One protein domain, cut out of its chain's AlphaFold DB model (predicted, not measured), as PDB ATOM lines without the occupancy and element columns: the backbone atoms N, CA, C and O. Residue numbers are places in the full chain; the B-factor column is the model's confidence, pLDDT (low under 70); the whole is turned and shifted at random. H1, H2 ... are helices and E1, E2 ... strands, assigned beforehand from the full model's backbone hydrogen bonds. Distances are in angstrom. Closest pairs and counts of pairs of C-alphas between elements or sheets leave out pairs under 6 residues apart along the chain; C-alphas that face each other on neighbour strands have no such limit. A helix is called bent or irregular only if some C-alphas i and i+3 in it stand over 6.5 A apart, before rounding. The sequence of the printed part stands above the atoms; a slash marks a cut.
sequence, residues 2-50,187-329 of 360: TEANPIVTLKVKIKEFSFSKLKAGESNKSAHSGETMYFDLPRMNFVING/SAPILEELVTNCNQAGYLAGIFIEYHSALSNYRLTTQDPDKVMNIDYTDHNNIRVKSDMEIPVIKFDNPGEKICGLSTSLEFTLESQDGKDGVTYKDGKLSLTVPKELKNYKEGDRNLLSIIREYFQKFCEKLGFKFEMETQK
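AT A GLANCE: This is residues 2 to 50 and 187 to 329 of the 360 residues of an uncharacterized protein of Wolbachia endosymbiont of Carposina sasakii (UniProt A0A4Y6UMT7). A long, twisted sheet, built on the antiparallel strands E3 to E6, has H5 and H8 over one face at different places along it. H6 runs beside edge strand E2, and H1 packs on H6 and H8, so that these three make an up-and-down bundle; H3 and H4 cluster by H5. The printed part has 192 residues with eight named helices and seven named strands, in the order H1 H2 H3 H4 E1 H5 H6 E2 E3 E4 E5 E6 H7 H8 E7. The class is mixed, helices and strands, and the sheet is branched, with both parallel and antiparallel neighbours. The whole is compact, with a radius of gyration of the C-alphas of 17.4 A, yet elongated, spanning 57 by 37 by 33 A.

IN THESE COORDINATES: H1, residues 6 to 16, begins with C-alpha 6 at (-21.250, -55.435, -0.048) and is 15.6 A long. H2 is residues 19 to 22, H3 residues 29 to 32, and H4 residues 35 to 43, 13.4 A. H4 is only just irregular: C-alphas 39 and 42 are 6.8 A apart. E1, residues 45 to 48, comes before the cut. H5, residues 188 to 197, measures 14.3 A and H6, residues 205 to 218, 20.9 A. H6 is neither bent nor irregular, but only just: C-alphas 214 and 217 are 6.3 A apart. E2 is residues 220 to 222; E3, residues 226 to 235, measures 28.2 A and E4, residues 238 to 251, 41.9 A. E5, residues 254 to 272, begins with C-alpha 254 at (-20.775, -51.804, 21.732), bends by 82 degrees at residue 257 and is 46.8 A long. E6, residues 279 to 289, bends by 59 degrees at residue 283. H7 is residues 292 to 296, H8 residues 304 to 319, 22.7 A, and E7 residues 322 to 326, ending with C-alpha 326 at (-25.870, -31.623, 2.484).

HOW THE PARTS SIT: E3 E4 E5 E6 form a meander, each strand the antiparallel neighbour of the one before, through three hairpins; N 230 and O 242 are 2.8 A apart, N 245 and O 264 2.8 A, and N 267 and O 285 2.8 A. E2 and E3 lie on one side of E4, E5 on the other side; antiparallel E2 has N 221 2.9 A from O 250. E1 is parallel to E3, with N 47 and O 229 2.9 A apart. E6, H7 H8, E7 make a strand-helix-strand unit, two parallel neighbour strands with helices between, with a right-handed crossover; no N and O of E6 and E7 are within hydrogen-bond range, and C-alphas 289 and 326 face each other at 5.3 A. H8 has a height over the sheet of 9.2 A, over E6 and E7. H5, on the same face, has a height of 8.9 A, over E5. H6 stands at the sheet's level. H1 touches H6, C-alphas of Pro 6 and Asn 217 6.8 A apart, at a shallow tilt of 14 degrees, opposite ways. H1 touches H8, C-alphas of Ile 14 and Phe 315 6.6 A apart, at a shallow tilt of 10 degrees, the same way. H2 touches H6 at residues 205 to 207 alone, with C-alphas of Lys 21 and Gly 206 5.1 A apart. H3 touches H5, C-alphas of Ala 31 and Thr 196 5.2 A apart; H4 and H5 touch only at their ends, C-alphas of Met 37 and Val 195 6.1 A apart. H7 only grazes the sheet. H5 and H8 have every O i to N i+4 pair within hydrogen-bond range, H1 6 of 7, H4 3 of 5, H6 8 of 10 and H7 0 of 1, with 2 of its 2 O i to N i+3 pairs within range; H2 and H3 are too short for an i+4 pair.

THE WHOLE: The two C-alphas farthest apart, those of Gly 275 and Gly 300, are 56.6 A apart. Residues 51 to 186 are not printed, and C-alphas 50 and 187 are 20.1 A apart across the cut. Of the links that are printed whole, none is long. The mean pLDDT of the printed part is 83.9; 15 residues are under 70, namely 2 to 4, 6 to 7, 10, 275 and 322 to 329.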
ATOM      1  N   THR A   2     -18.387 -67.422   1.620       37.44
ATOM      2  CA  THR A   2     -17.775 -66.157   1.190       37.44
ATOM      3  C   THR A   2     -18.828 -65.058   1.283       37.44
ATOM      4  O   THR A   2     -19.818 -65.115   0.552       37.44
ATOM      5  N   GLU A   3     -18.654 -64.120   2.212       47.19
ATOM      6  CA  GLU A   3     -19.507 -62.938   2.334       47.19
ATOM      7  C   GLU A   3     -19.533 -62.225   0.979       47.19
ATOM      8  O   GLU A   3     -18.493 -61.882   0.414       47.19
ATOM      9  N   ALA A   4     -20.726 -62.104   0.392       58.19
ATOM     10  CA  ALA A   4     -20.892 -61.412  -0.874       58.19
ATOM     11  C   ALA A   4     -20.383 -59.977  -0.713       58.19
ATOM     12  O   ALA A   4     -20.753 -59.304   0.248       58.19
ATOM     13  N   ASN A   5     -19.550 -59.516  -1.654       70.25
ATOM     14  CA  ASN A   5     -19.010 -58.162  -1.615       70.25
ATOM     15  C   ASN A   5     -20.172 -57.161  -1.429       70.25
ATOM     16  O   ASN A   5     -21.090 -57.134  -2.261       70.25
ATOM     17  N   PRO A   6     -20.145 -56.325  -0.382       62.84
ATOM     18  CA  PRO A   6     -21.250 -55.435  -0.048       62.84
ATOM     19  C   PRO A   6     -21.650 -54.498  -1.179       62.84
ATOM     20  O   PRO A   6     -22.828 -54.213  -1.394       62.84
ATOM     21  N   ILE A   7     -20.661 -54.058  -1.958       68.88
ATOM     22  CA  ILE A   7     -20.859 -53.184  -3.106       68.88
ATOM     23  C   ILE A   7     -21.622 -53.904  -4.215       68.88
ATOM     24  O   ILE A   7     -22.448 -53.301  -4.901       68.88
ATOM     25  N   VAL A   8     -21.380 -55.202  -4.392       73.31
ATOM     26  CA  VAL A   8     -22.115 -56.030  -5.354       73.31
ATOM     27  C   VAL A   8     -23.562 -56.216  -4.898       73.31
ATOM     28  O   VAL A   8     -24.470 -55.985  -5.696       73.31
ATOM     29  N   THR A   9     -23.786 -56.538  -3.622       70.19
ATOM     30  CA  THR A   9     -25.134 -56.671  -3.044       70.19
ATOM     31  C   THR A   9     -25.934 -55.375  -3.187       70.19
ATOM     32  O   THR A   9     -27.062 -55.391  -3.675       70.19
ATOM     33  N   LEU A  10     -25.334 -54.229  -2.857       69.00
ATOM     34  CA  LEU A  10     -25.985 -52.919  -2.950       69.00
ATOM     35  C   LEU A  10     -26.287 -52.525  -4.405       69.00
ATOM     36  O   LEU A  10     -27.371 -52.025  -4.700       69.00
ATOM     37  N   LYS A  11     -25.393 -52.834  -5.355       73.44
ATOM     38  CA  LYS A  11     -25.665 -52.650  -6.793       73.44
ATOM     39  C   LYS A  11     -26.874 -53.456  -7.276       73.44
ATOM     40  O   LYS A  11     -27.596 -52.970  -8.144       73.44
ATOM     41  N   VAL A  12     -27.083 -54.667  -6.757       78.31
ATOM     42  CA  VAL A  12     -28.270 -55.477  -7.078       78.31
ATOM     43  C   VAL A  12     -29.522 -54.839  -6.479       78.31
ATOM     44  O   VAL A  12     -30.474 -54.593  -7.215       78.31
ATOM     45  N   LYS A  13     -29.491 -54.447  -5.199       75.06
ATOM     46  CA  LYS A  13     -30.637 -53.810  -4.529       75.06
ATOM     47  C   LYS A  13     -31.091 -52.515  -5.208       75.06
ATOM     48  O   LYS A  13     -32.284 -52.309  -5.415       75.06
ATOM     49  N   ILE A  14     -30.160 -51.690  -5.694       76.25
ATOM     50  CA  ILE A  14     -30.483 -50.490  -6.492       76.25
ATOM     51  C   ILE A  14     -31.253 -50.831  -7.766       76.25
ATOM     52  O   ILE A  14     -32.166 -50.097  -8.150       76.25
ATOM     53  N   LYS A  15     -30.941 -51.951  -8.429       77.25
ATOM     54  CA  LYS A  15     -31.680 -52.393  -9.624       77.25
ATOM     55  C   LYS A  15     -33.105 -52.833  -9.306       77.25
ATOM     56  O   LYS A  15     -33.960 -52.715 -10.179       77.25
ATOM     57  N   GLU A  16     -33.391 -53.212  -8.069       78.94
ATOM     58  CA  GLU A  16     -34.722 -53.641  -7.619       78.94
ATOM     59  C   GLU A  16     -35.517 -52.522  -6.925       78.94
ATOM     60  O   GLU A  16     -36.743 -52.583  -6.843       78.94
ATOM     61  N   PHE A  17     -34.847 -51.458  -6.471       79.00
ATOM     62  CA  PHE A  17     -35.486 -50.351  -5.760       79.00
ATOM     63  C   PHE A  17     -36.461 -49.567  -6.648       79.00
ATOM     64  O   PHE A  17     -36.146 -49.242  -7.787       79.00
ATOM     65  N   SER A  18     -37.656 -49.254  -6.165       77.19
ATOM     66  CA  SER A  18     -38.654 -48.496  -6.929       77.19
ATOM     67  C   SER A  18     -39.579 -47.738  -5.985       77.19
ATOM     68  O   SER A  18     -39.497 -47.918  -4.771       77.19
ATOM     69  N   PHE A  19     -40.474 -46.913  -6.529       75.19
ATOM     70  CA  PHE A  19     -41.449 -46.145  -5.749       75.19
ATOM     71  C   PHE A  19     -42.248 -46.987  -4.750       75.19
ATOM     72  O   PHE A  19     -42.536 -46.521  -3.651       75.19
ATOM     73  N   SER A  20     -42.550 -48.246  -5.080       77.31
ATOM     74  CA  SER A  20     -43.266 -49.147  -4.172       77.31
ATOM     75  C   SER A  20     -42.504 -49.425  -2.872       77.31
ATOM     76  O   SER A  20     -43.127 -49.735  -1.864       77.31
ATOM     77  N   LYS A  21     -41.172 -49.260  -2.853       79.44
ATOM     78  CA  LYS A  21     -40.327 -49.404  -1.654       79.44
ATOM     79  C   LYS A  21     -40.392 -48.203  -0.707       79.44
ATOM     80  O   LYS A  21     -39.883 -48.295   0.407       79.44
ATOM     81  N   LEU A  22     -41.003 -47.092  -1.127       76.62
ATOM     82  CA  LEU A  22     -41.297 -45.954  -0.246       76.62
ATOM     83  C   LEU A  22     -42.594 -46.157   0.549       76.62
ATOM     84  O   LEU A  22     -42.843 -45.425   1.505       76.62
ATOM     85  N   LYS A  23     -43.401 -47.149   0.167       85.25
ATOM     86  CA  LYS A  23     -44.664 -47.524   0.802       85.25
ATOM     87  C   LYS A  23     -44.511 -48.851   1.542       85.25
ATOM     88  O   LYS A  23     -43.581 -49.621   1.291       85.25
ATOM     89  N   ALA A  24     -45.457 -49.141   2.426       86.56
ATOM     90  CA  ALA A  24     -45.628 -50.486   2.938       86.56
ATOM     91  C   ALA A  24     -45.916 -51.443   1.768       86.56
ATOM     92  O   ALA A  24     -46.718 -51.144   0.880       86.56
ATOM     93  N   GLY A  25     -45.248 -52.598   1.758       84.38
ATOM     94  CA  GLY A  25     -45.439 -53.595   0.704       84.38
ATOM     95  C   GLY A  25     -46.888 -54.091   0.638       84.38
ATOM     96  O   GLY A  25     -47.568 -54.181   1.656       84.38
ATOM     97  N   GLU A  26     -47.359 -54.465  -0.549       85.31
ATOM     98  CA  GLU A  26     -48.734 -54.958  -0.765       85.31
ATOM     99  C   GLU A  26     -49.076 -56.188   0.092       85.31
ATOM    100  O   GLU A  26     -50.209 -56.361   0.528       85.31
ATOM    101  N   SER A  27     -48.082 -57.021   0.405       88.56
ATOM    102  CA  SER A  27     -48.239 -58.188   1.276       88.56
ATOM    103  C   SER A  27     -48.197 -57.868   2.778       88.56
ATOM    104  O   SER A  27     -48.417 -58.770   3.592       88.56
ATOM    105  N   ASN A  28     -47.923 -56.618   3.176       88.69
ATOM    106  CA  ASN A  28     -47.833 -56.216   4.580       88.69
ATOM    107  C   ASN A  28     -49.230 -56.056   5.199       88.69
ATOM    108  O   ASN A  28     -49.777 -54.957   5.293       88.69
ATOM    109  N   LYS A  29     -49.802 -57.179   5.640       91.75
ATOM    110  CA  LYS A  29     -51.148 -57.233   6.225       91.75
ATOM    111  C   LYS A  29     -51.331 -56.272   7.404       91.75
ATOM    112  O   LYS A  29     -52.391 -55.667   7.492       91.75
ATOM    113  N   SER A  30     -50.323 -56.108   8.261       91.38
ATOM    114  CA  SER A  30     -50.405 -55.223   9.433       91.38
ATOM    115  C   SER A  30     -50.448 -53.742   9.050       91.38
ATOM    116  O   SER A  30     -51.196 -52.976   9.655       91.38
ATOM    117  N   ALA A  31     -49.719 -53.326   8.012       91.88
ATOM    118  CA  ALA A  31     -49.822 -51.959   7.499       91.88
ATOM    119  C   ALA A  31     -51.189 -51.719   6.840       91.88
ATOM    120  O   ALA A  31     -51.874 -50.745   7.146       91.88
ATOM    121  N   HIS A  32     -51.638 -52.654   5.994       92.25
ATOM    122  CA  HIS A  32     -52.931 -52.551   5.306       92.25
ATOM    123  C   HIS A  32     -54.132 -52.658   6.247       92.25
ATOM    124  O   HIS A  32     -55.188 -52.107   5.949       92.25
ATOM    125  N   SER A  33     -53.993 -53.294   7.409       93.12
ATOM    126  CA  SER A  33     -55.041 -53.313   8.431       93.12
ATOM    127  C   SER A  33     -54.996 -52.112   9.384       93.12
ATOM    128  O   SER A  33     -55.865 -51.994  10.245       93.12
ATOM    129  N   GLY A  34     -54.008 -51.221   9.249       94.12
ATOM    130  CA  GLY A  34     -53.771 -50.101  10.163       94.12
ATOM    131  C   GLY A  34     -53.151 -50.503  11.507       94.12
ATOM    132  O   GLY A  34     -52.932 -49.634  12.345       94.12
ATOM    133  N   GLU A  35     -52.852 -51.789  11.729       93.38
ATOM    134  CA  GLU A  35     -52.226 -52.298  12.960       93.38
ATOM    135  C   GLU A  35     -50.863 -51.639  13.197       93.38
ATOM    136  O   GLU A  35     -50.577 -51.191  14.304       93.38
ATOM    137  N   THR A  36     -50.039 -51.520  12.151       93.19
ATOM    138  CA  THR A  36     -48.722 -50.875  12.264       93.19
ATOM    139  C   THR A  36     -48.855 -49.415  12.688       93.19
ATOM    140  O   THR A  36     -48.191 -48.991  13.624       93.19
ATOM    141  N   MET A  37     -49.767 -48.662  12.068       94.81
ATOM    142  CA  MET A  37     -50.017 -47.268  12.439       94.81
ATOM    143  C   MET A  37     -50.537 -47.141  13.874       94.81
ATOM    144  O   MET A  37     -50.048 -46.304  14.620       94.81
ATOM    145  N   TYR A  38     -51.468 -48.003  14.289       93.94
ATOM    146  CA  TYR A  38     -51.981 -48.027  15.660       93.94
ATOM    147  C   TYR A  38     -50.862 -48.179  16.705       93.94
ATOM    148  O   TYR A  38     -50.845 -47.453  17.695       93.94
ATOM    149  N   PHE A  39     -49.911 -49.089  16.479       91.69
ATOM    150  CA  PHE A  39     -48.790 -49.297  17.403       91.69
ATOM    151  C   PHE A  39     -47.672 -48.258  17.277       91.69
ATOM    152  O   PHE A  39     -46.943 -48.052  18.248       91.69
ATOM    153  N   ASP A  40     -47.541 -47.604  16.123       92.50
ATOM    154  CA  ASP A  40     -46.508 -46.595  15.883       92.50
ATOM    155  C   ASP A  40     -46.951 -45.163  16.220       92.50
ATOM    156  O   ASP A  40     -46.091 -44.299  16.361       92.50
ATOM    157  N   LEU A  41     -48.251 -44.899  16.412       92.00
ATOM    158  CA  LEU A  41     -48.770 -43.617  16.917       92.00
ATOM    159  C   LEU A  41     -47.977 -43.078  18.131       92.00
ATOM    160  O   LEU A  41     -47.536 -41.933  18.066       92.00
ATOM    161  N   PRO A  42     -47.731 -43.863  19.204       91.81
ATOM    162  CA  PRO A  42     -46.943 -43.415  20.360       91.81
ATOM    163  C   PRO A  42     -45.419 -43.455  20.152       91.81
ATOM    164  O   PRO A  42     -44.671 -43.212  21.093       91.81
ATOM    165  N   ARG A  43     -44.931 -43.791  18.950       90.25
ATOM    166  CA  ARG A  43     -43.494 -43.948  18.648       90.25
ATOM    167  C   ARG A  43     -42.933 -42.863  17.737       90.25
ATOM    168  O   ARG A  43     -41.754 -42.909  17.397       90.25
ATOM    169  N   MET A  44     -43.774 -41.950  17.266       91.69
ATOM    170  CA  MET A  44     -43.384 -40.909  16.322       91.69
ATOM    171  C   MET A  44     -44.068 -39.605  16.697       91.69
ATOM    172  O   MET A  44     -45.197 -39.605  17.187       91.69
ATOM    173  N   ASN A  45     -43.392 -38.498  16.409       94.50
ATOM    174  CA  ASN A  45     -43.996 -37.180  16.519       94.50
ATOM    175  C   ASN A  45     -44.682 -36.814  15.204       94.50
ATOM    176  O   ASN A  45     -44.236 -37.204  14.119       94.50
ATOM    177  N   PHE A  46     -45.726 -36.001  15.299       97.00
ATOM    178  CA  PHE A  46     -46.394 -35.420  14.146       97.00
ATOM    179  C   PHE A  46     -46.357 -33.906  14.243       97.00
ATOM    180  O   PHE A  46     -46.451 -33.328  15.323       97.00
ATOM    181  N   VAL A  47     -46.248 -33.262  13.092       97.81
ATOM    182  CA  VAL A  47     -46.393 -31.819  12.962       97.81
ATOM    183  C   VAL A  47     -47.431 -31.592  11.884       97.81
ATOM    184  O   VAL A  47     -47.183 -31.914  10.727       97.81
ATOM    185  N   ILE A  48     -48.604 -31.080  12.247       98.06
ATOM    186  CA  ILE A  48     -49.653 -30.762  11.273       98.06
ATOM    187  C   ILE A  48     -49.814 -29.249  11.231       98.06
ATOM    188  O   ILE A  48     -50.062 -28.643  12.271       98.06
ATOM    189  N   ASN A  49     -49.627 -28.626  10.064       96.69
ATOM    190  CA  ASN A  49     -49.655 -27.163   9.905       96.69
ATOM    191  C   ASN A  49     -48.821 -26.412  10.970       96.69
ATOM    192  O   ASN A  49     -49.238 -25.393  11.519       96.69
ATOM    193  N   GLY A  50     -47.650 -26.951  11.322       94.94
ATOM    194  CA  GLY A  50     -46.766 -26.390  12.352       94.94
ATOM    195  C   GLY A  50     -47.168 -26.666  13.809       94.94
ATOM    196  O   GLY A  50     -46.386 -26.358  14.709       94.94
ATOM    197  N   SER A 187     -59.490 -35.686   2.369       95.56
ATOM    198  CA  SER A 187     -60.330 -36.668   1.700       95.56
ATOM    199  C   SER A 187     -60.133 -38.081   2.260       95.56
ATOM    200  O   SER A 187     -59.079 -38.447   2.793       95.56
ATOM    201  N   ALA A 188     -61.160 -38.920   2.108       94.69
ATOM    202  CA  ALA A 188     -61.085 -40.307   2.554       94.69
ATOM    203  C   ALA A 188     -59.899 -41.074   1.923       94.69
ATOM    204  O   ALA A 188     -59.195 -41.742   2.680       94.69
ATOM    205  N   PRO A 189     -59.597 -40.952   0.610       95.56
ATOM    206  CA  PRO A 189     -58.399 -41.559   0.030       95.56
ATOM    207  C   PRO A 189     -57.086 -41.124   0.693       95.56
ATOM    208  O   PRO A 189     -56.212 -41.962   0.910       95.56
ATOM    209  N   ILE A 190     -56.948 -39.844   1.060       96.12
ATOM    210  CA  ILE A 190     -55.748 -39.351   1.753       96.12
ATOM    211  C   ILE A 190     -55.643 -39.959   3.151       96.12
ATOM    212  O   ILE A 190     -54.578 -40.455   3.523       96.12
ATOM    213  N   LEU A 191     -56.741 -40.000   3.911       96.50
ATOM    214  CA  LEU A 191     -56.749 -40.657   5.221       96.50
ATOM    215  C   LEU A 191     -56.387 -42.146   5.114       96.50
ATOM    216  O   LEU A 191     -55.627 -42.650   5.936       96.50
ATOM    217  N   GLU A 192     -56.889 -42.857   4.101       95.12
ATOM    218  CA  GLU A 192     -56.554 -44.271   3.874       95.12
ATOM    219  C   GLU A 192     -55.067 -44.476   3.566       95.12
ATOM    220  O   GLU A 192     -54.467 -45.469   4.004       95.12
ATOM    221  N   GLU A 193     -54.466 -43.539   2.835       95.06
ATOM    222  CA  GLU A 193     -53.043 -43.561   2.533       95.06
ATOM    223  C   GLU A 193     -52.208 -43.326   3.799       95.06
ATOM    224  O   GLU A 193     -51.294 -44.110   4.072       95.06
ATOM    225  N   LEU A 194     -52.558 -42.311   4.601       96.19
ATOM    226  CA  LEU A 194     -51.882 -42.008   5.865       96.19
ATOM    227  C   LEU A 194     -51.960 -43.192   6.835       96.19
ATOM    228  O   LEU A 194     -50.935 -43.626   7.354       96.19
ATOM    229  N   VAL A 195     -53.138 -43.800   7.006       95.94
ATOM    230  CA  VAL A 195     -53.327 -44.998   7.849       95.94
ATOM    231  C   VAL A 195     -52.395 -46.141   7.435       95.94
ATOM    232  O   VAL A 195     -51.892 -46.873   8.283       95.94
ATOM    233  N   THR A 196     -52.157 -46.304   6.134       94.44
ATOM    234  CA  THR A 196     -51.368 -47.424   5.606       94.44
ATOM    235  C   THR A 196     -49.865 -47.156   5.647       94.44
ATOM    236  O   THR A 196     -49.086 -48.077   5.898       94.44
ATOM    237  N   ASN A 197     -49.439 -45.915   5.387       93.88
ATOM    238  CA  ASN A 197     -48.038 -45.600   5.084       93.88
ATOM    239  C   ASN A 197     -47.386 -44.572   6.018       93.88
ATOM    240  O   ASN A 197     -46.161 -44.516   6.069       93.88
ATOM    241  N   CYS A 198     -48.147 -43.805   6.800       93.50
ATOM    242  CA  CYS A 198     -47.618 -42.801   7.734       93.50
ATOM    243  C   CYS A 198     -47.083 -43.420   9.047       93.50
ATOM    244  O   CYS A 198     -47.209 -42.835  10.118       93.50
ATOM    245  N   ASN A 199     -46.490 -44.613   8.970       89.44
ATOM    246  CA  ASN A 199     -45.955 -45.386  10.096       89.44
ATOM    247  C   ASN A 199     -44.464 -45.701   9.899       89.44
ATOM    248  O   ASN A 199     -43.887 -45.295   8.890       89.44
ATOM    249  N   GLN A 200     -43.804 -46.405  10.824       79.56
ATOM    250  CA  GLN A 200     -42.367 -46.689  10.696       79.56
ATOM    251  C   GLN A 200     -42.045 -47.628   9.520       79.56
ATOM    252  O   GLN A 200     -40.963 -47.532   8.944       79.56
ATOM    253  N   ALA A 201     -42.986 -48.493   9.120       76.75
ATOM    254  CA  ALA A 201     -42.835 -49.412   7.988       76.75
ATOM    255  C   ALA A 201     -43.176 -48.785   6.620       76.75
ATOM    256  O   ALA A 201     -42.864 -49.373   5.580       76.75
ATOM    257  N   GLY A 202     -43.812 -47.616   6.604       81.12
ATOM    258  CA  GLY A 202     -44.011 -46.788   5.418       81.12
ATOM    259  C   GLY A 202     -43.105 -45.555   5.441       81.12
ATOM    260  O   GLY A 202     -42.386 -45.312   6.405       81.12
ATOM    261  N   TYR A 203     -43.068 -44.805   4.340       82.06
ATOM    262  CA  TYR A 203     -42.292 -43.568   4.167       82.06
ATOM    263  C   TYR A 203     -40.901 -43.603   4.812       82.06
ATOM    264  O   TYR A 203     -40.712 -43.022   5.882       82.06
ATOM    265  N   LEU A 204     -39.953 -44.255   4.117       75.50
ATOM    266  CA  LEU A 204     -38.508 -44.414   4.409       75.50
ATOM    267  C   LEU A 204     -38.045 -45.802   4.884       75.50
ATOM    268  O   LEU A 204     -36.842 -46.047   4.852       75.50
ATOM    269  N   ALA A 205     -38.933 -46.747   5.212       74.62
ATOM    270  CA  ALA A 205     -38.510 -48.096   5.631       74.62
ATOM    271  C   ALA A 205     -37.603 -48.796   4.603       74.62
ATOM    272  O   ALA A 205     -36.581 -49.389   4.952       74.62
ATOM    273  N   GLY A 206     -37.934 -48.676   3.311       73.81
ATOM    274  CA  GLY A 206     -37.093 -49.194   2.237       73.81
ATOM    275  C   GLY A 206     -35.696 -48.578   2.235       73.81
ATOM    276  O   GLY A 206     -34.733 -49.290   2.010       73.81
ATOM    277  N   ILE A 207     -35.567 -47.288   2.544       74.31
ATOM    278  CA  ILE A 207     -34.279 -46.581   2.579       74.31
ATOM    279  C   ILE A 207     -33.466 -46.993   3.813       74.31
ATOM    280  O   ILE A 207     -32.266 -47.246   3.706       74.31
ATOM    281  N   PHE A 208     -34.125 -47.144   4.963       74.75
ATOM    282  CA  PHE A 208     -33.511 -47.646   6.192       74.75
ATOM    283  C   PHE A 208     -32.859 -49.026   5.999       74.75
ATOM    284  O   PHE A 208     -31.702 -49.223   6.373       74.75
ATOM    285  N   ILE A 209     -33.556 -49.961   5.342       74.69
ATOM    286  CA  ILE A 209     -33.034 -51.308   5.040       74.69
ATOM    287  C   ILE A 209     -31.741 -51.239   4.209       74.69
ATOM    288  O   ILE A 209     -30.819 -52.042   4.401       74.69
ATOM    289  N   GLU A 210     -31.650 -50.275   3.294       74.88
ATOM    290  CA  GLU A 210     -30.471 -50.088   2.450       74.88
ATOM    291  C   GLU A 210     -29.287 -49.517   3.243       74.88
ATOM    292  O   GLU A 210     -28.169 -50.023   3.096       74.88
ATOM    293  N   TYR A 211     -29.508 -48.557   4.152       76.62
ATOM    294  CA  TYR A 211     -28.448 -48.101   5.065       76.62
ATOM    295  C   TYR A 211     -27.946 -49.217   5.955       76.62
ATOM    296  O   TYR A 211     -26.737 -49.416   6.049       76.62
ATOM    297  N   HIS A 212     -28.863 -49.961   6.573       78.81
ATOM    298  CA  HIS A 212     -28.506 -51.063   7.451       78.81
ATOM    299  C   HIS A 212     -27.590 -52.061   6.728       78.81
ATOM    300  O   HIS A 212     -26.549 -52.456   7.248       78.81
ATOM    301  N   SER A 213     -27.917 -52.371   5.469       77.62
ATOM    302  CA  SER A 213     -27.110 -53.253   4.621       77.62
ATOM    303  C   SER A 213     -25.724 -52.693   4.294       77.62
ATOM    304  O   SER A 213     -24.789 -53.465   4.108       77.62
ATOM    305  N   ALA A 214     -25.571 -51.371   4.171       79.62
ATOM    306  CA  ALA A 214     -24.270 -50.740   3.948       79.62
ATOM    307  C   ALA A 214     -23.424 -50.711   5.232       79.62
ATOM    308  O   ALA A 214     -22.218 -50.963   5.176       79.62
ATOM    309  N   LEU A 215     -24.060 -50.443   6.375       85.44
ATOM    310  CA  LEU A 215     -23.441 -50.324   7.695       85.44
ATOM    311  C   LEU A 215     -22.940 -51.665   8.245       85.44
ATOM    312  O   LEU A 215     -21.830 -51.722   8.782       85.44
ATOM    313  N   SER A 216     -23.703 -52.746   8.056       82.88
ATOM    314  CA  SER A 216     -23.404 -54.072   8.622       82.88
ATOM    315  C   SER A 216     -22.010 -54.589   8.261       82.88
ATOM    316  O   SER A 216     -21.354 -55.246   9.066       82.88
ATOM    317  N   ASN A 217     -21.502 -54.227   7.082       79.38
ATOM    318  CA  ASN A 217     -20.184 -54.660   6.594       79.38
ATOM    319  C   ASN A 217     -19.020 -54.046   7.370       79.38
ATOM    320  O   ASN A 217     -17.912 -54.568   7.362       79.38
ATOM    321  N   TYR A 218     -19.281 -52.940   8.058       83.94
ATOM    322  CA  TYR A 218     -18.315 -52.241   8.891       83.94
ATOM    323  C   TYR A 218     -18.537 -52.529  10.379       83.94
ATOM    324  O   TYR A 218     -18.031 -51.793  11.224       83.94
ATOM    325  N   ARG A 219     -19.303 -53.585  10.706       87.25
ATOM    326  CA  ARG A 219     -19.765 -53.904  12.069       87.25
ATOM    327  C   ARG A 219     -20.485 -52.729  12.732       87.25
ATOM    328  O   ARG A 219     -20.405 -52.529  13.945       87.25
ATOM    329  N   LEU A 220     -21.177 -51.942  11.915       89.12
ATOM    330  CA  LEU A 220     -22.055 -50.877  12.362       89.12
ATOM    331  C   LEU A 220     -23.500 -51.345  12.229       89.12
ATOM    332  O   LEU A 220     -23.844 -52.089  11.311       89.12
ATOM    333  N   THR A 221     -24.345 -50.888  13.137       88.19
ATOM    334  CA  THR A 221     -25.790 -51.090  13.061       88.19
ATOM    335  C   THR A 221     -26.503 -49.792  13.401       88.19
ATOM    336  O   THR A 221     -25.895 -48.810  13.826       88.19
ATOM    337  N   THR A 222     -27.800 -49.781  13.165       85.56
ATOM    338  CA  THR A 222     -28.703 -48.679  13.468       85.56
ATOM    339  C   THR A 222     -29.480 -48.988  14.741       85.56
ATOM    340  O   THR A 222     -29.786 -50.156  14.993       85.56
ATOM    341  N   GLN A 223     -29.817 -47.961  15.515       83.62
ATOM    342  CA  GLN A 223     -30.869 -48.047  16.533       83.62
ATOM    343  C   GLN A 223     -32.218 -47.620  15.946       83.62
ATOM    344  O   GLN A 223     -32.297 -47.256  14.766       83.62
ATOM    345  N   ASP A 224     -33.263 -47.706  16.769       78.62
ATOM    346  CA  ASP A 224     -34.588 -47.221  16.406       78.62
ATOM    347  C   ASP A 224     -34.503 -45.742  16.010       78.62
ATOM    348  O   ASP A 224     -33.857 -44.952  16.706       78.62
ATOM    349  N   PRO A 225     -35.073 -45.370  14.854       82.88
ATOM    350  CA  PRO A 225     -34.968 -44.013  14.370       82.88
ATOM    351  C   PRO A 225     -35.944 -43.079  15.080       82.88
ATOM    352  O   PRO A 225     -37.117 -43.415  15.268       82.88
ATOM    353  N   ASP A 226     -35.491 -41.855  15.330       86.56
ATOM    354  CA  ASP A 226     -36.371 -40.754  15.696       86.56
ATOM    355  C   ASP A 226     -37.063 -40.260  14.427       86.56
ATOM    356  O   ASP A 226     -36.427 -39.729  13.509       86.56
ATOM    357  N   LYS A 227     -38.377 -40.487  14.347       89.31
ATOM    358  CA  LYS A 227     -39.188 -40.161  13.173       89.31
ATOM    359  C   LYS A 227     -40.191 -39.058  13.486       89.31
ATOM    360  O   LYS A 227     -40.958 -39.147  14.447       89.31
ATOM    361  N   VAL A 228     -40.209 -38.044  12.623       93.50
ATOM    362  CA  VAL A 228     -41.162 -36.932  12.663       93.50
ATOM    363  C   VAL A 228     -41.914 -36.874  11.339       93.50
ATOM    364  O   VAL A 228     -41.318 -36.770  10.267       93.50
ATOM    365  N   MET A 229     -43.240 -36.945  11.416       95.81
ATOM    366  CA  MET A 229     -44.123 -36.822  10.262       95.81
ATOM    367  C   MET A 229     -44.695 -35.410  10.201       95.81
ATOM    368  O   MET A 229     -45.576 -35.059  10.981       95.81
ATOM    369  N   ASN A 230     -44.219 -34.612   9.255       97.12
ATOM    370  CA  ASN A 230     -44.778 -33.298   8.975       97.12
ATOM    371  C   ASN A 230     -45.845 -33.436   7.887       97.12
ATOM    372  O   ASN A 230     -45.606 -34.071   6.856       97.12
ATOM    373  N   ILE A 231     -47.019 -32.867   8.125       97.81
ATOM    374  CA  ILE A 231     -48.154 -32.899   7.215       97.81
ATOM    375  C   ILE A 231     -48.717 -31.485   7.112       97.81
ATOM    376  O   ILE A 231     -49.335 -30.984   8.047       97.81
ATOM    377  N   ASP A 232     -48.551 -30.862   5.955       97.12
ATOM    378  CA  ASP A 232     -49.148 -29.561   5.681       97.12
ATOM    379  C   ASP A 232     -50.429 -29.766   4.874       97.12
ATOM    380  O   ASP A 232     -50.414 -30.223   3.722       97.12
ATOM    381  N   TYR A 233     -51.558 -29.444   5.500       96.56
ATOM    382  CA  TYR A 233     -52.852 -29.415   4.842       96.56
ATOM    383  C   TYR A 233     -52.879 -28.244   3.860       96.56
ATOM    384  O   TYR A 233     -52.747 -27.088   4.263       96.56
ATOM    385  N   THR A 234     -53.056 -28.544   2.574       93.94
ATOM    386  CA  THR A 234     -53.179 -27.519   1.530       93.94
ATOM    387  C   THR A 234     -54.646 -27.319   1.165       93.94
ATOM    388  O   THR A 234     -55.148 -26.200   1.233       93.94
ATOM    389  N   ASP A 235     -55.345 -28.407   0.838       94.38
ATOM    390  CA  ASP A 235     -56.791 -28.442   0.626       94.38
ATOM    391  C   ASP A 235     -57.348 -29.859   0.872       94.38
ATOM    392  O   ASP A 235     -56.613 -30.792   1.203       94.38
ATOM    393  N   HIS A 236     -58.663 -30.038   0.715       94.50
ATOM    394  CA  HIS A 236     -59.337 -31.307   1.004       94.50
ATOM    395  C   HIS A 236     -58.738 -32.494   0.238       94.50
ATOM    396  O   HIS A 236     -58.685 -33.607   0.755       94.50
ATOM    397  N   ASN A 237     -58.268 -32.259  -0.982       95.38
ATOM    398  CA  ASN A 237     -57.740 -33.259  -1.893       95.38
ATOM    399  C   ASN A 237     -56.217 -33.185  -2.043       95.38
ATOM    400  O   ASN A 237     -55.662 -33.898  -2.882       95.38
ATOM    401  N   ASN A 238     -55.534 -32.362  -1.243       95.38
ATOM    402  CA  ASN A 238     -54.107 -32.120  -1.374       95.38
ATOM    403  C   ASN A 238     -53.428 -31.884  -0.018       95.38
ATOM    404  O   ASN A 238     -53.733 -30.929   0.699       95.38
ATOM    405  N   ILE A 239     -52.449 -32.730   0.308       96.62
ATOM    406  CA  ILE A 239     -51.564 -32.513   1.457       96.62
ATOM    407  C   ILE A 239     -50.105 -32.685   1.049       96.62
ATOM    408  O   ILE A 239     -49.769 -33.542   0.230       96.62
ATOM    409  N   ARG A 240     -49.216 -31.914   1.671       96.94
ATOM    410  CA  ARG A 240     -47.771 -32.135   1.592       96.94
ATOM    411  C   ARG A 240     -47.341 -32.959   2.795       96.94
ATOM    412  O   ARG A 240     -47.709 -32.650   3.921       96.94
ATOM    413  N   VAL A 241     -46.570 -34.010   2.557       95.38
ATOM    414  CA  VAL A 241     -46.043 -34.896   3.594       95.38
ATOM    415  C   VAL A 241     -44.526 -34.845   3.545       95.38
ATOM    416  O   VAL A 241     -43.935 -35.008   2.479       95.38
ATOM    417  N   LYS A 242     -43.894 -34.670   4.705       94.56
ATOM    418  CA  LYS A 242     -42.446 -34.759   4.888       94.56
ATOM    419  C   LYS A 242     -42.126 -35.666   6.073       94.56
ATOM    420  O   LYS A 242     -42.405 -35.338   7.223       94.56
ATOM    421  N   SER A 243     -41.546 -36.819   5.766       92.56
ATOM    422  CA  SER A 243     -41.043 -37.802   6.723       92.56
ATOM    423  C   SER A 243     -39.585 -37.483   7.019       92.56
ATOM    424  O   SER A 243     -38.732 -37.704   6.159       92.56
ATOM    425  N   ASP A 244     -39.308 -36.941   8.200       91.06
ATOM    426  CA  ASP A 244     -37.954 -36.708   8.693       91.06
ATOM    427  C   ASP A 244     -37.546 -37.856   9.619       91.06
ATOM    428  O   ASP A 244     -38.325 -38.302  10.462       91.06
ATOM    429  N   MET A 245     -36.326 -38.354   9.443       88.69
ATOM    430  CA  MET A 245     -35.812 -39.497  10.182       88.69
ATOM    431  C   MET A 245     -34.349 -39.269  10.555       88.69
ATOM    432  O   MET A 245     -33.504 -39.135   9.666       88.69
ATOM    433  N   GLU A 246     -34.046 -39.275  11.852       89.00
ATOM    434  CA  GLU A 246     -32.680 -39.390  12.364       89.00
ATOM    435  C   GLU A 246     -32.425 -40.830  12.817       89.00
ATOM    436  O   GLU A 246     -33.179 -41.404  13.596       89.00
ATOM    437  N   ILE A 247     -31.355 -41.431  12.305       87.00
ATOM    438  CA  ILE A 247     -30.990 -42.819  12.553       87.00
ATOM    439  C   ILE A 247     -29.643 -42.832  13.283       87.00
ATOM    440  O   ILE A 247     -28.605 -42.559  12.662       87.00
ATOM    441  N   PRO A 248     -29.613 -43.169  14.582       89.44
ATOM    442  CA  PRO A 248     -28.360 -43.354  15.294       89.44
ATOM    443  C   PRO A 248     -27.592 -44.545  14.717       89.44
ATOM    444  O   PRO A 248     -28.127 -45.649  14.593       89.44
ATOM    445  N   VAL A 249     -26.323 -44.326  14.378       89.88
ATOM    446  CA  VAL A 249     -25.386 -45.374  13.969       89.88
ATOM    447  C   VAL A 249     -24.498 -45.711  15.155       89.88
ATOM    448  O   VAL A 249     -23.847 -44.832  15.721       89.88
ATOM    449  N   ILE A 250     -24.448 -46.990  15.503       91.25
ATOM    450  CA  ILE A 250     -23.704 -47.533  16.641       91.25
ATOM    451  C   ILE A 250     -22.786 -48.667  16.187       91.25
ATOM    452  O   ILE A 250     -22.943 -49.232  15.100       91.25
ATOM    453  N   LYS A 251     -21.830 -49.036  17.041       88.94
ATOM    454  CA  LYS A 251     -21.059 -50.270  16.856       88.94
ATOM    455  C   LYS A 251     -21.896 -51.478  17.256       88.94
ATOM    456  O   LYS A 251     -22.545 -51.471  18.297       88.94
ATOM    457  N   PHE A 252     -21.802 -52.543  16.467       84.00
ATOM    458  CA  PHE A 252     -22.451 -53.817  16.773       84.00
ATOM    459  C   PHE A 252     -21.960 -54.399  18.109       84.00
ATOM    460  O   PHE A 252     -22.757 -54.832  18.934       84.00
ATOM    461  N   ASP A 253     -20.649 -54.327  18.347       84.31
ATOM    462  CA  ASP A 253     -19.999 -54.898  19.534       84.31
ATOM    463  C   ASP A 253     -20.108 -53.994  20.782       84.31
ATOM    464  O   ASP A 253     -19.737 -54.408  21.879       84.31
ATOM    465  N   ASN A 254     -20.594 -52.754  20.631       83.38
ATOM    466  CA  ASN A 254     -20.775 -51.804  21.732       83.38
ATOM    467  C   ASN A 254     -21.985 -50.879  21.477       83.38
ATOM    468  O   ASN A 254     -21.808 -49.736  21.043       83.38
ATOM    469  N   PRO A 255     -23.218 -51.349  21.748       77.81
ATOM    470  CA  PRO A 255     -24.440 -50.629  21.387       77.81
ATOM    471  C   PRO A 255     -24.640 -49.295  22.117       77.81
ATOM    472  O   PRO A 255     -25.466 -48.495  21.690       77.81
ATOM    473  N   GLY A 256     -23.910 -49.056  23.212       78.44
ATOM    474  CA  GLY A 256     -23.962 -47.803  23.967       78.44
ATOM    475  C   GLY A 256     -23.156 -46.656  23.346       78.44
ATOM    476  O   GLY A 256     -23.269 -45.521  23.796       78.44
ATOM    477  N   GLU A 257     -22.337 -46.922  22.323       84.44
ATOM    478  CA  GLU A 257     -21.485 -45.917  21.680       84.44
ATOM    479  C   GLU A 257     -22.114 -45.427  20.362       84.44
ATOM    480  O   GLU A 257     -21.991 -46.084  19.321       84.44
ATOM    481  N   LYS A 258     -22.769 -44.253  20.394       88.31
ATOM    482  CA  LYS A 258     -23.225 -43.539  19.184       88.31
ATOM    483  C   LYS A 258     -22.007 -43.035  18.412       88.31
ATOM    484  O   LYS A 258     -21.230 -42.231  18.917       88.31
ATOM    485  N   ILE A 259     -21.862 -43.499  17.175       89.56
ATOM    486  CA  ILE A 259     -20.804 -43.082  16.247       89.56
ATOM    487  C   ILE A 259     -21.202 -41.798  15.530       89.56
ATOM    488  O   ILE A 259     -20.410 -40.867  15.441       89.56
ATOM    489  N   CYS A 260     -22.425 -41.754  15.005       89.06
ATOM    490  CA  CYS A 260     -22.992 -40.580  14.347       89.06
ATOM    491  C   CYS A 260     -24.520 -40.718  14.208       89.06
ATOM    492  O   CYS A 260     -25.076 -41.771  14.514       89.06
ATOM    493  N   GLY A 261     -25.204 -39.674  13.731       88.31
ATOM    494  CA  GLY A 261     -26.620 -39.723  13.340       88.31
ATOM    495  C   GLY A 261     -26.776 -39.517  11.833       88.31
ATOM    496  O   GLY A 261     -26.307 -38.515  11.304       88.31
ATOM    497  N   LEU A 262     -27.392 -40.466  11.127       86.56
ATOM    498  CA  LEU A 262     -27.782 -40.286   9.727       86.56
ATOM    499  C   LEU A 262     -29.130 -39.577   9.681       86.56
ATOM    500  O   LEU A 262     -30.083 -40.078  10.263       86.56
ATOM    501  N   SER A 263     -29.237 -38.472   8.950       87.94
ATOM    502  CA  SER A 263     -30.524 -37.791   8.778       87.94
ATOM    503  C   SER A 263     -31.028 -37.988   7.357       87.94
ATOM    504  O   SER A 263     -30.311 -37.723   6.390       87.94
ATOM    505  N   THR A 264     -32.272 -38.433   7.226       85.75
ATOM    506  CA  THR A 264     -32.973 -38.531   5.945       85.75
ATOM    507  C   THR A 264     -34.304 -37.830   5.988       85.75
ATOM    508  O   THR A 264     -34.963 -37.798   7.021       85.75
ATOM    509  N   SER A 265     -34.697 -37.299   4.838       89.06
ATOM    510  CA  SER A 265     -35.992 -36.667   4.670       89.06
ATOM    511  C   SER A 265     -36.613 -37.074   3.346       89.06
ATOM    512  O   SER A 265     -35.954 -36.990   2.308       89.06
ATOM    513  N   LEU A 266     -37.866 -37.517   3.377       87.94
ATOM    514  CA  LEU A 266     -38.676 -37.791   2.195       87.94
ATOM    515  C   LEU A 266     -39.881 -36.859   2.201       87.94
ATOM    516  O   LEU A 266     -40.739 -36.972   3.071       87.94
ATOM    517  N   GLU A 267     -39.955 -35.992   1.201       91.38
ATOM    518  CA  GLU A 267     -41.030 -35.028   0.998       91.38
ATOM    519  C   GLU A 267     -41.774 -35.337  -0.304       91.38
ATOM    520  O   GLU A 267     -41.156 -35.699  -1.306       91.38
ATOM    521  N   PHE A 268     -43.099 -35.229  -0.297       90.06
ATOM    522  CA  PHE A 268     -43.955 -35.381  -1.476       90.06
ATOM    523  C   PHE A 268     -45.338 -34.780  -1.214       90.06
ATOM    524  O   PHE A 268     -45.752 -34.582  -0.075       90.06
ATOM    525  N   THR A 269     -46.085 -34.550  -2.286       93.12
ATOM    526  CA  THR A 269     -47.491 -34.146  -2.240       93.12
ATOM    527  C   THR A 269     -48.381 -35.360  -2.502       93.12
ATOM    528  O   THR A 269     -48.151 -36.097  -3.465       93.12
ATOM    529  N   LEU A 270     -49.404 -35.563  -1.673       93.69
ATOM    530  CA  LEU A 270     -50.497 -36.502  -1.919       93.69
ATOM    531  C   LEU A 270     -51.677 -35.747  -2.521       93.69
ATOM    532  O   LEU A 270     -52.180 -34.808  -1.911       93.69
ATOM    533  N   GLU A 271     -52.131 -36.189  -3.689       94.38
ATOM    534  CA  GLU A 271     -53.301 -35.637  -4.371       94.38
ATOM    535  C   GLU A 271     -54.355 -36.728  -4.594       94.38
ATOM    536  O   GLU A 271     -54.067 -37.756  -5.217       94.38
ATOM    537  N   SER A 272     -55.580 -36.507  -4.121       93.75
ATOM    538  CA  SER A 272     -56.747 -37.319  -4.478       93.75
ATOM    539  C   SER A 272     -57.575 -36.641  -5.565       93.75
ATOM    540  O   SER A 272     -57.631 -35.421  -5.661       93.75
ATOM    541  N   GLN A 273     -58.238 -37.442  -6.397       86.69
ATOM    542  CA  GLN A 273     -59.187 -36.934  -7.389       86.69
ATOM    543  C   GLN A 273     -60.607 -37.248  -6.933       86.69
ATOM    544  O   GLN A 273     -60.894 -38.388  -6.567       86.69
ATOM    545  N   ASP A 274     -61.496 -36.258  -6.999       75.56
ATOM    546  CA  ASP A 274     -62.900 -36.444  -6.638       75.56
ATOM    547  C   ASP A 274     -63.525 -37.602  -7.430       75.56
ATOM    548  O   ASP A 274     -63.431 -37.677  -8.658       75.56
ATOM    549  N   GLY A 275     -64.156 -38.530  -6.708       69.00
ATOM    550  CA  GLY A 275     -64.823 -39.693  -7.295       69.00
ATOM    551  C   GLY A 275     -63.895 -40.802  -7.804       69.00
ATOM    552  O   GLY A 275     -64.386 -41.725  -8.454       69.00
ATOM    553  N   LYS A 276     -62.584 -40.747  -7.527       75.62
ATOM    554  CA  LYS A 276     -61.655 -41.855  -7.795       75.62
ATOM    555  C   LYS A 276     -61.093 -42.441  -6.510       75.62
ATOM    556  O   LYS A 276     -60.752 -41.723  -5.574       75.62
ATOM    557  N   ASP A 277     -60.918 -43.757  -6.527       74.50
ATOM    558  CA  ASP A 277     -60.213 -44.459  -5.468       74.50
ATOM    559  C   ASP A 277     -58.701 -44.252  -5.624       74.50
ATOM    560  O   ASP A 277     -58.113 -44.562  -6.663       74.50
ATOM    561  N   GLY A 278     -58.072 -43.735  -4.571       83.69
ATOM    562  CA  GLY A 278     -56.621 -43.661  -4.440       83.69
ATOM    563  C   GLY A 278     -56.037 -42.250  -4.448       83.69
ATOM    564  O   GLY A 278     -56.731 -41.241  -4.563       83.69
ATOM    565  N   VAL A 279     -54.716 -42.210  -4.295       90.62
ATOM    566  CA  VAL A 279     -53.922 -40.982  -4.236       90.62
ATOM    567  C   VAL A 279     -52.749 -41.063  -5.201       90.62
ATOM    568  O   VAL A 279     -52.155 -42.124  -5.409       90.62
ATOM    569  N   THR A 280     -52.400 -39.923  -5.783       89.81
ATOM    570  CA  THR A 280     -51.210 -39.751  -6.612       89.81
ATOM    571  C   THR A 280     -50.135 -39.036  -5.808       89.81
ATOM    572  O   THR A 280     -50.420 -38.092  -5.078       89.81
ATOM    573  N   TYR A 281     -48.893 -39.481  -5.970       88.25
ATOM    574  CA  TYR A 281     -47.716 -38.857  -5.377       88.25
ATOM    575  C   TYR A 281     -47.103 -37.878  -6.378       88.25
ATOM    576  O   TYR A 281     -46.826 -38.260  -7.518       88.25
ATOM    577  N   LYS A 282     -46.869 -36.635  -5.958       86.38
ATOM    578  CA  LYS A 282     -46.226 -35.585  -6.762       86.38
ATOM    579  C   LYS A 282     -45.058 -34.954  -6.015       86.38
ATOM    580  O   LYS A 282     -44.918 -35.132  -4.809       86.38
ATOM    581  N   ASP A 283     -44.219 -34.231  -6.755       85.38
ATOM    582  CA  ASP A 283     -43.167 -33.356  -6.215       85.38
ATOM    583  C   ASP A 283     -42.207 -34.042  -5.233       85.38
ATOM    584  O   ASP A 283     -41.721 -33.434  -4.283       85.38
ATOM    585  N   GLY A 284     -41.937 -35.326  -5.472       82.25
ATOM    586  CA  GLY A 284     -41.105 -36.133  -4.596       82.25
ATOM    587  C   GLY A 284     -39.667 -35.619  -4.513       82.25
ATOM    588  O   GLY A 284     -38.987 -35.421  -5.527       82.25
ATOM    589  N   LYS A 285     -39.199 -35.435  -3.282       85.19
ATOM    590  CA  LYS A 285     -37.850 -35.006  -2.936       85.19
ATOM    591  C   LYS A 285     -37.313 -35.900  -1.831       85.19
ATOM    592  O   LYS A 285     -37.990 -36.189  -0.850       85.19
ATOM    593  N   LEU A 286     -36.071 -36.331  -1.997       83.38
ATOM    594  CA  LEU A 286     -35.391 -37.194  -1.048       83.38
ATOM    595  C   LEU A 286     -34.038 -36.568  -0.702       83.38
ATOM    596  O   LEU A 286     -33.219 -36.314  -1.586       83.38
ATOM    597  N   SER A 287     -33.818 -36.327   0.586       84.69
ATOM    598  CA  SER A 287     -32.622 -35.668   1.114       84.69
ATOM    599  C   SER A 287     -31.903 -36.590   2.092       84.69
ATOM    600  O   SER A 287     -32.538 -37.333   2.845       84.69
ATOM    601  N   LEU A 288     -30.572 -36.537   2.082       84.31
ATOM    602  CA  LEU A 288     -29.714 -37.275   3.007       84.31
ATOM    603  C   LEU A 288     -28.554 -36.398   3.464       84.31
ATOM    604  O   LEU A 288     -27.779 -35.890   2.649       84.31
ATOM    605  N   THR A 289     -28.371 -36.366   4.776       85.38
ATOM    606  CA  THR A 289     -27.197 -35.810   5.437       85.38
ATOM    607  C   THR A 289     -26.334 -36.955   5.959       85.38
ATOM    608  O   THR A 289     -26.719 -37.684   6.872       85.38
ATOM    609  N   VAL A 290     -25.155 -37.133   5.350       81.44
ATOM    610  CA  VAL A 290     -24.187 -38.176   5.737       81.44
ATOM    611  C   VAL A 290     -23.084 -37.575   6.618       81.44
ATOM    612  O   VAL A 290     -22.332 -36.724   6.120       81.44
ATOM    613  N   PRO A 291     -22.920 -38.048   7.866       86.50
ATOM    614  CA  PRO A 291     -21.865 -37.603   8.772       86.50
ATOM    615  C   PRO A 291     -20.462 -37.918   8.243       86.50
ATOM    616  O   PRO A 291     -20.228 -38.940   7.585       86.50
ATOM    617  N   LYS A 292     -19.499 -37.028   8.510       87.44
ATOM    618  CA  LYS A 292     -18.115 -37.143   8.008       87.44
ATOM    619  C   LYS A 292     -17.330 -38.261   8.689       87.44
ATOM    620  O   LYS A 292     -16.384 -38.767   8.089       87.44
ATOM    621  N   GLU A 293     -17.737 -38.663   9.883       89.31
ATOM    622  CA  GLU A 293     -17.216 -39.759  10.701       89.31
ATOM    623  C   GLU A 293     -17.189 -41.066   9.903       89.31
ATOM    624  O   GLU A 293     -16.242 -41.848   9.995       89.31
ATOM    625  N   LEU A 294     -18.161 -41.248   9.002       87.81
ATOM    626  CA  LEU A 294     -18.234 -42.407   8.115       87.81
ATOM    627  C   LEU A 294     -17.083 -42.471   7.089       87.81
ATOM    628  O   LEU A 294     -16.904 -43.493   6.433       87.81
ATOM    629  N   LYS A 295     -16.241 -41.433   6.954       89.06
ATOM    630  CA  LYS A 295     -14.995 -41.506   6.160       89.06
ATOM    631  C   LYS A 295     -13.929 -42.403   6.790       89.06
ATOM    632  O   LYS A 295     -13.040 -42.865   6.072       89.06
ATOM    633  N   ASN A 296     -13.998 -42.624   8.102       88.56
ATOM    634  CA  ASN A 296     -13.012 -43.416   8.840       88.56
ATOM    635  C   ASN A 296     -13.163 -44.922   8.574       88.56
ATOM    636  O   ASN A 296     -12.232 -45.687   8.811       88.56
ATOM    637  N   TYR A 297     -14.303 -45.334   8.019       86.94
ATOM    638  CA  TYR A 297     -14.621 -46.714   7.679       86.94
ATOM    639  C   TYR A 297     -14.307 -46.957   6.203       86.94
ATOM    640  O   TYR A 297     -14.958 -46.385   5.324       86.94
ATOM    641  N   LYS A 298     -13.267 -47.751   5.928       84.94
ATOM    642  CA  LYS A 298     -12.711 -47.953   4.581       84.94
ATOM    643  C   LYS A 298     -12.694 -49.417   4.168       84.94
ATOM    644  O   LYS A 298     -12.427 -50.291   4.987       84.94
ATOM    645  N   GLU A 299     -12.907 -49.644   2.880       73.50
ATOM    646  CA  GLU A 299     -12.740 -50.928   2.204       73.50
ATOM    647  C   GLU A 299     -11.950 -50.674   0.912       73.50
ATOM    648  O   GLU A 299     -12.452 -50.080  -0.048       73.50
ATOM    649  N   GLY A 300     -10.664 -51.042   0.923       79.12
ATOM    650  CA  GLY A 300      -9.712 -50.642  -0.117       79.12
ATOM    651  C   GLY A 300      -9.578 -49.116  -0.211       79.12
ATOM    652  O   GLY A 300      -9.410 -48.433   0.799       79.12
ATOM    653  N   ASP A 301      -9.699 -48.580  -1.426       81.44
ATOM    654  CA  ASP A 301      -9.577 -47.140  -1.698       81.44
ATOM    655  C   ASP A 301     -10.868 -46.348  -1.425       81.44
ATOM    656  O   ASP A 301     -10.890 -45.116  -1.502       81.44
ATOM    657  N   ARG A 302     -11.974 -47.036  -1.111       83.44
ATOM    658  CA  ARG A 302     -13.273 -46.405  -0.865       83.44
ATOM    659  C   ARG A 302     -13.550 -46.272   0.625       83.44
ATOM    660  O   ARG A 302     -13.158 -47.109   1.429       83.44
ATOM    661  N   ASN A 303     -14.278 -45.218   0.984       87.50
ATOM    662  CA  ASN A 303     -14.823 -45.040   2.331       87.50
ATOM    663  C   ASN A 303     -16.353 -45.128   2.328       87.50
ATOM    664  O   ASN A 303     -16.993 -44.809   1.320       87.50
ATOM    665  N   LEU A 304     -16.929 -45.514   3.464       85.50
ATOM    666  CA  LEU A 304     -18.364 -45.727   3.647       85.50
ATOM    667  C   LEU A 304     -19.193 -44.481   3.302       85.50
ATOM    668  O   LEU A 304     -20.224 -44.605   2.644       85.50
ATOM    669  N   LEU A 305     -18.711 -43.274   3.617       86.12
ATOM    670  CA  LEU A 305     -19.367 -42.030   3.194       86.12
ATOM    671  C   LEU A 305     -19.496 -41.928   1.663       86.12
ATOM    672  O   LEU A 305     -20.564 -41.592   1.155       86.12
ATOM    673  N   SER A 306     -18.432 -42.227   0.909       84.50
ATOM    674  CA  SER A 306     -18.466 -42.197  -0.564       84.50
ATOM    675  C   SER A 306     -19.396 -43.260  -1.149       84.50
ATOM    676  O   SER A 306     -20.008 -43.048  -2.193       84.50
ATOM    677  N   ILE A 307     -19.487 -44.407  -0.475       84.12
ATOM    678  CA  ILE A 307     -20.314 -45.546  -0.862       84.12
ATOM    679  C   ILE A 307     -21.795 -45.194  -0.667       84.12
ATOM    680  O   ILE A 307     -22.572 -45.283  -1.615       84.12
ATOM    681  N   ILE A 308     -22.165 -44.702   0.519       82.38
ATOM    682  CA  ILE A 308     -23.531 -44.266   0.839       82.38
ATOM    683  C   ILE A 308     -24.005 -43.175  -0.129       82.38
ATOM    684  O   ILE A 308     -25.116 -43.260  -0.651       82.38
ATOM    685  N   ARG A 309     -23.157 -42.176  -0.410       81.50
ATOM    686  CA  ARG A 309     -23.492 -41.083  -1.337       81.50
ATOM    687  C   ARG A 309     -23.816 -41.580  -2.738       81.50
ATOM    688  O   ARG A 309     -24.838 -41.190  -3.291       81.50
ATOM    689  N   GLU A 310     -22.970 -42.444  -3.297       82.44
ATOM    690  CA  GLU A 310     -23.191 -42.989  -4.639       82.44
ATOM    691  C   GLU A 310     -24.516 -43.759  -4.717       82.44
ATOM    692  O   GLU A 310     -25.245 -43.648  -5.701       82.44
ATOM    693  N   TYR A 311     -24.849 -44.537  -3.685       79.56
ATOM    694  CA  TYR A 311     -26.091 -45.308  -3.676       79.56
ATOM    695  C   TYR A 311     -27.324 -44.444  -3.562       79.56
ATOM    696  O   TYR A 311     -28.279 -44.639  -4.311       79.56
ATOM    697  N   PHE A 312     -27.289 -43.467  -2.669       79.12
ATOM    698  CA  PHE A 312     -28.431 -42.600  -2.471       79.12
ATOM    699  C   PHE A 312     -28.704 -41.716  -3.689       79.12
ATOM    700  O   PHE A 312     -29.858 -41.554  -4.083       79.12
ATOM    701  N   GLN A 313     -27.646 -41.244  -4.356       80.06
ATOM    702  CA  GLN A 313     -27.771 -40.563  -5.639       80.06
ATOM    703  C   GLN A 313     -28.478 -41.454  -6.675       80.06
ATOM    704  O   GLN A 313     -29.443 -41.019  -7.300       80.06
ATOM    705  N   LYS A 314     -28.065 -42.722  -6.811       80.56
ATOM    706  CA  LYS A 314     -28.708 -43.664  -7.745       80.56
ATOM    707  C   LYS A 314     -30.166 -43.958  -7.395       80.56
ATOM    708  O   LYS A 314     -30.968 -44.153  -8.305       80.56
ATOM    709  N   PHE A 315     -30.529 -43.996  -6.110       78.06
ATOM    710  CA  PHE A 315     -31.933 -44.114  -5.708       78.06
ATOM    711  C   PHE A 315     -32.746 -42.907  -6.172       78.06
ATOM    712  O   PHE A 315     -33.804 -43.094  -6.770       78.06
ATOM    713  N   CYS A 316     -32.237 -41.692  -5.964       75.94
ATOM    714  CA  CYS A 316     -32.908 -40.470  -6.406       75.94
ATOM    715  C   CYS A 316     -33.082 -40.437  -7.929       75.94
ATOM    716  O   CYS A 316     -34.195 -40.232  -8.407       75.94
ATOM    717  N   GLU A 317     -32.017 -40.727  -8.686       79.06
ATOM    718  CA  GLU A 317     -32.054 -40.804 -10.154       79.06
ATOM    719  C   GLU A 317     -33.112 -41.800 -10.637       79.06
ATOM    720  O   GLU A 317     -33.897 -41.499 -11.536       79.06
ATOM    721  N   LYS A 318     -33.187 -42.976 -10.004       79.31
ATOM    722  CA  LYS A 318     -34.147 -44.018 -10.374       79.31
ATOM    723  C   LYS A 318     -35.596 -43.651 -10.058       79.31
ATOM    724  O   LYS A 318     -36.502 -44.080 -10.768       79.31
ATOM    725  N   LEU A 319     -35.815 -42.878  -9.000       74.50
ATOM    726  CA  LEU A 319     -37.129 -42.352  -8.643       74.50
ATOM    727  C   LEU A 319     -37.490 -41.088  -9.441       74.50
ATOM    728  O   LEU A 319     -38.597 -40.585  -9.309       74.50
ATOM    729  N   GLY A 320     -36.586 -40.545 -10.262       72.50
ATOM    730  CA  GLY A 320     -36.801 -39.242 -10.899       72.50
ATOM    731  C   GLY A 320     -36.894 -38.092  -9.888       72.50
ATOM    732  O   GLY A 320     -37.460 -37.045 -10.192       72.50
ATOM    733  N   PHE A 321     -36.362 -38.287  -8.679       71.62
ATOM    734  CA  PHE A 321     -36.320 -37.276  -7.632       71.62
ATOM    735  C   PHE A 321     -35.115 -36.364  -7.817       71.62
ATOM    736  O   PHE A 321     -34.045 -36.785  -8.266       71.62
ATOM    737  N   LYS A 322     -35.267 -35.102  -7.407       66.62
ATOM    738  CA  LYS A 322     -34.118 -34.206  -7.260       66.62
ATOM    739  C   LYS A 322     -33.279 -34.691  -6.081       66.62
ATOM    740  O   LYS A 322     -33.785 -34.784  -4.966       66.62
ATOM    741  N   PHE A 323     -32.013 -35.005  -6.341       62.62
ATOM    742  CA  PHE A 323     -31.057 -35.332  -5.290       62.62
ATOM    743  C   PHE A 323     -30.464 -34.046  -4.714       62.62
ATOM    744  O   PHE A 323     -29.781 -33.306  -5.425       62.62
ATOM    745  N   GLU A 324     -30.699 -33.802  -3.428       61.62
ATOM    746  CA  GLU A 324     -30.040 -32.741  -2.670       61.62
ATOM    747  C   GLU A 324     -29.181 -33.370  -1.570       61.62
ATOM    748  O   GLU A 324     -29.650 -34.185  -0.773       61.62
ATOM    749  N   MET A 325     -27.892 -33.025  -1.565       59.06
ATOM    750  CA  MET A 325     -26.924 -33.540  -0.602       59.06
ATOM    751  C   MET A 325     -26.366 -32.396   0.225       59.06
ATOM    752  O   MET A 325     -25.678 -31.517  -0.300       59.06
ATOM    753  N   GLU A 326     -26.547 -32.489   1.534       59.59
ATOM    754  CA  GLU A 326     -25.870 -31.623   2.484       59.59
ATOM    755  C   GLU A 326     -24.743 -32.397   3.160       59.59
ATOM    756  O   GLU A 326     -24.887 -33.527   3.631       59.59
ATOM    757  N   THR A 327     -23.559 -31.796   3.175       51.44
ATOM    758  CA  THR A 327     -22.443 -32.310   3.961       51.44
ATOM    759  C   THR A 327     -22.318 -31.418   5.175       51.44
ATOM    760  O   THR A 327     -22.042 -30.233   4.985       51.44
ATOM    761  N   GLN A 328     -22.471 -31.960   6.388       44.00
ATOM    762  CA  GLN A 328     -22.219 -31.192   7.610       44.00
ATOM    763  C   GLN A 328     -20.834 -30.535   7.511       44.00
ATOM    764  O   GLN A 328     -19.796 -31.210   7.438       44.00
ATOM    765  N   LYS A 329     -20.795 -29.202   7.418       31.12
ATOM    766  CA  LYS A 329     -19.592 -28.445   7.768       31.12
ATOM    767  C   LYS A 329     -19.427 -28.641   9.268       31.12
ATOM    768  O   LYS A 329     -20.411 -28.626   9.991       31.12
TER     769      LYS A 329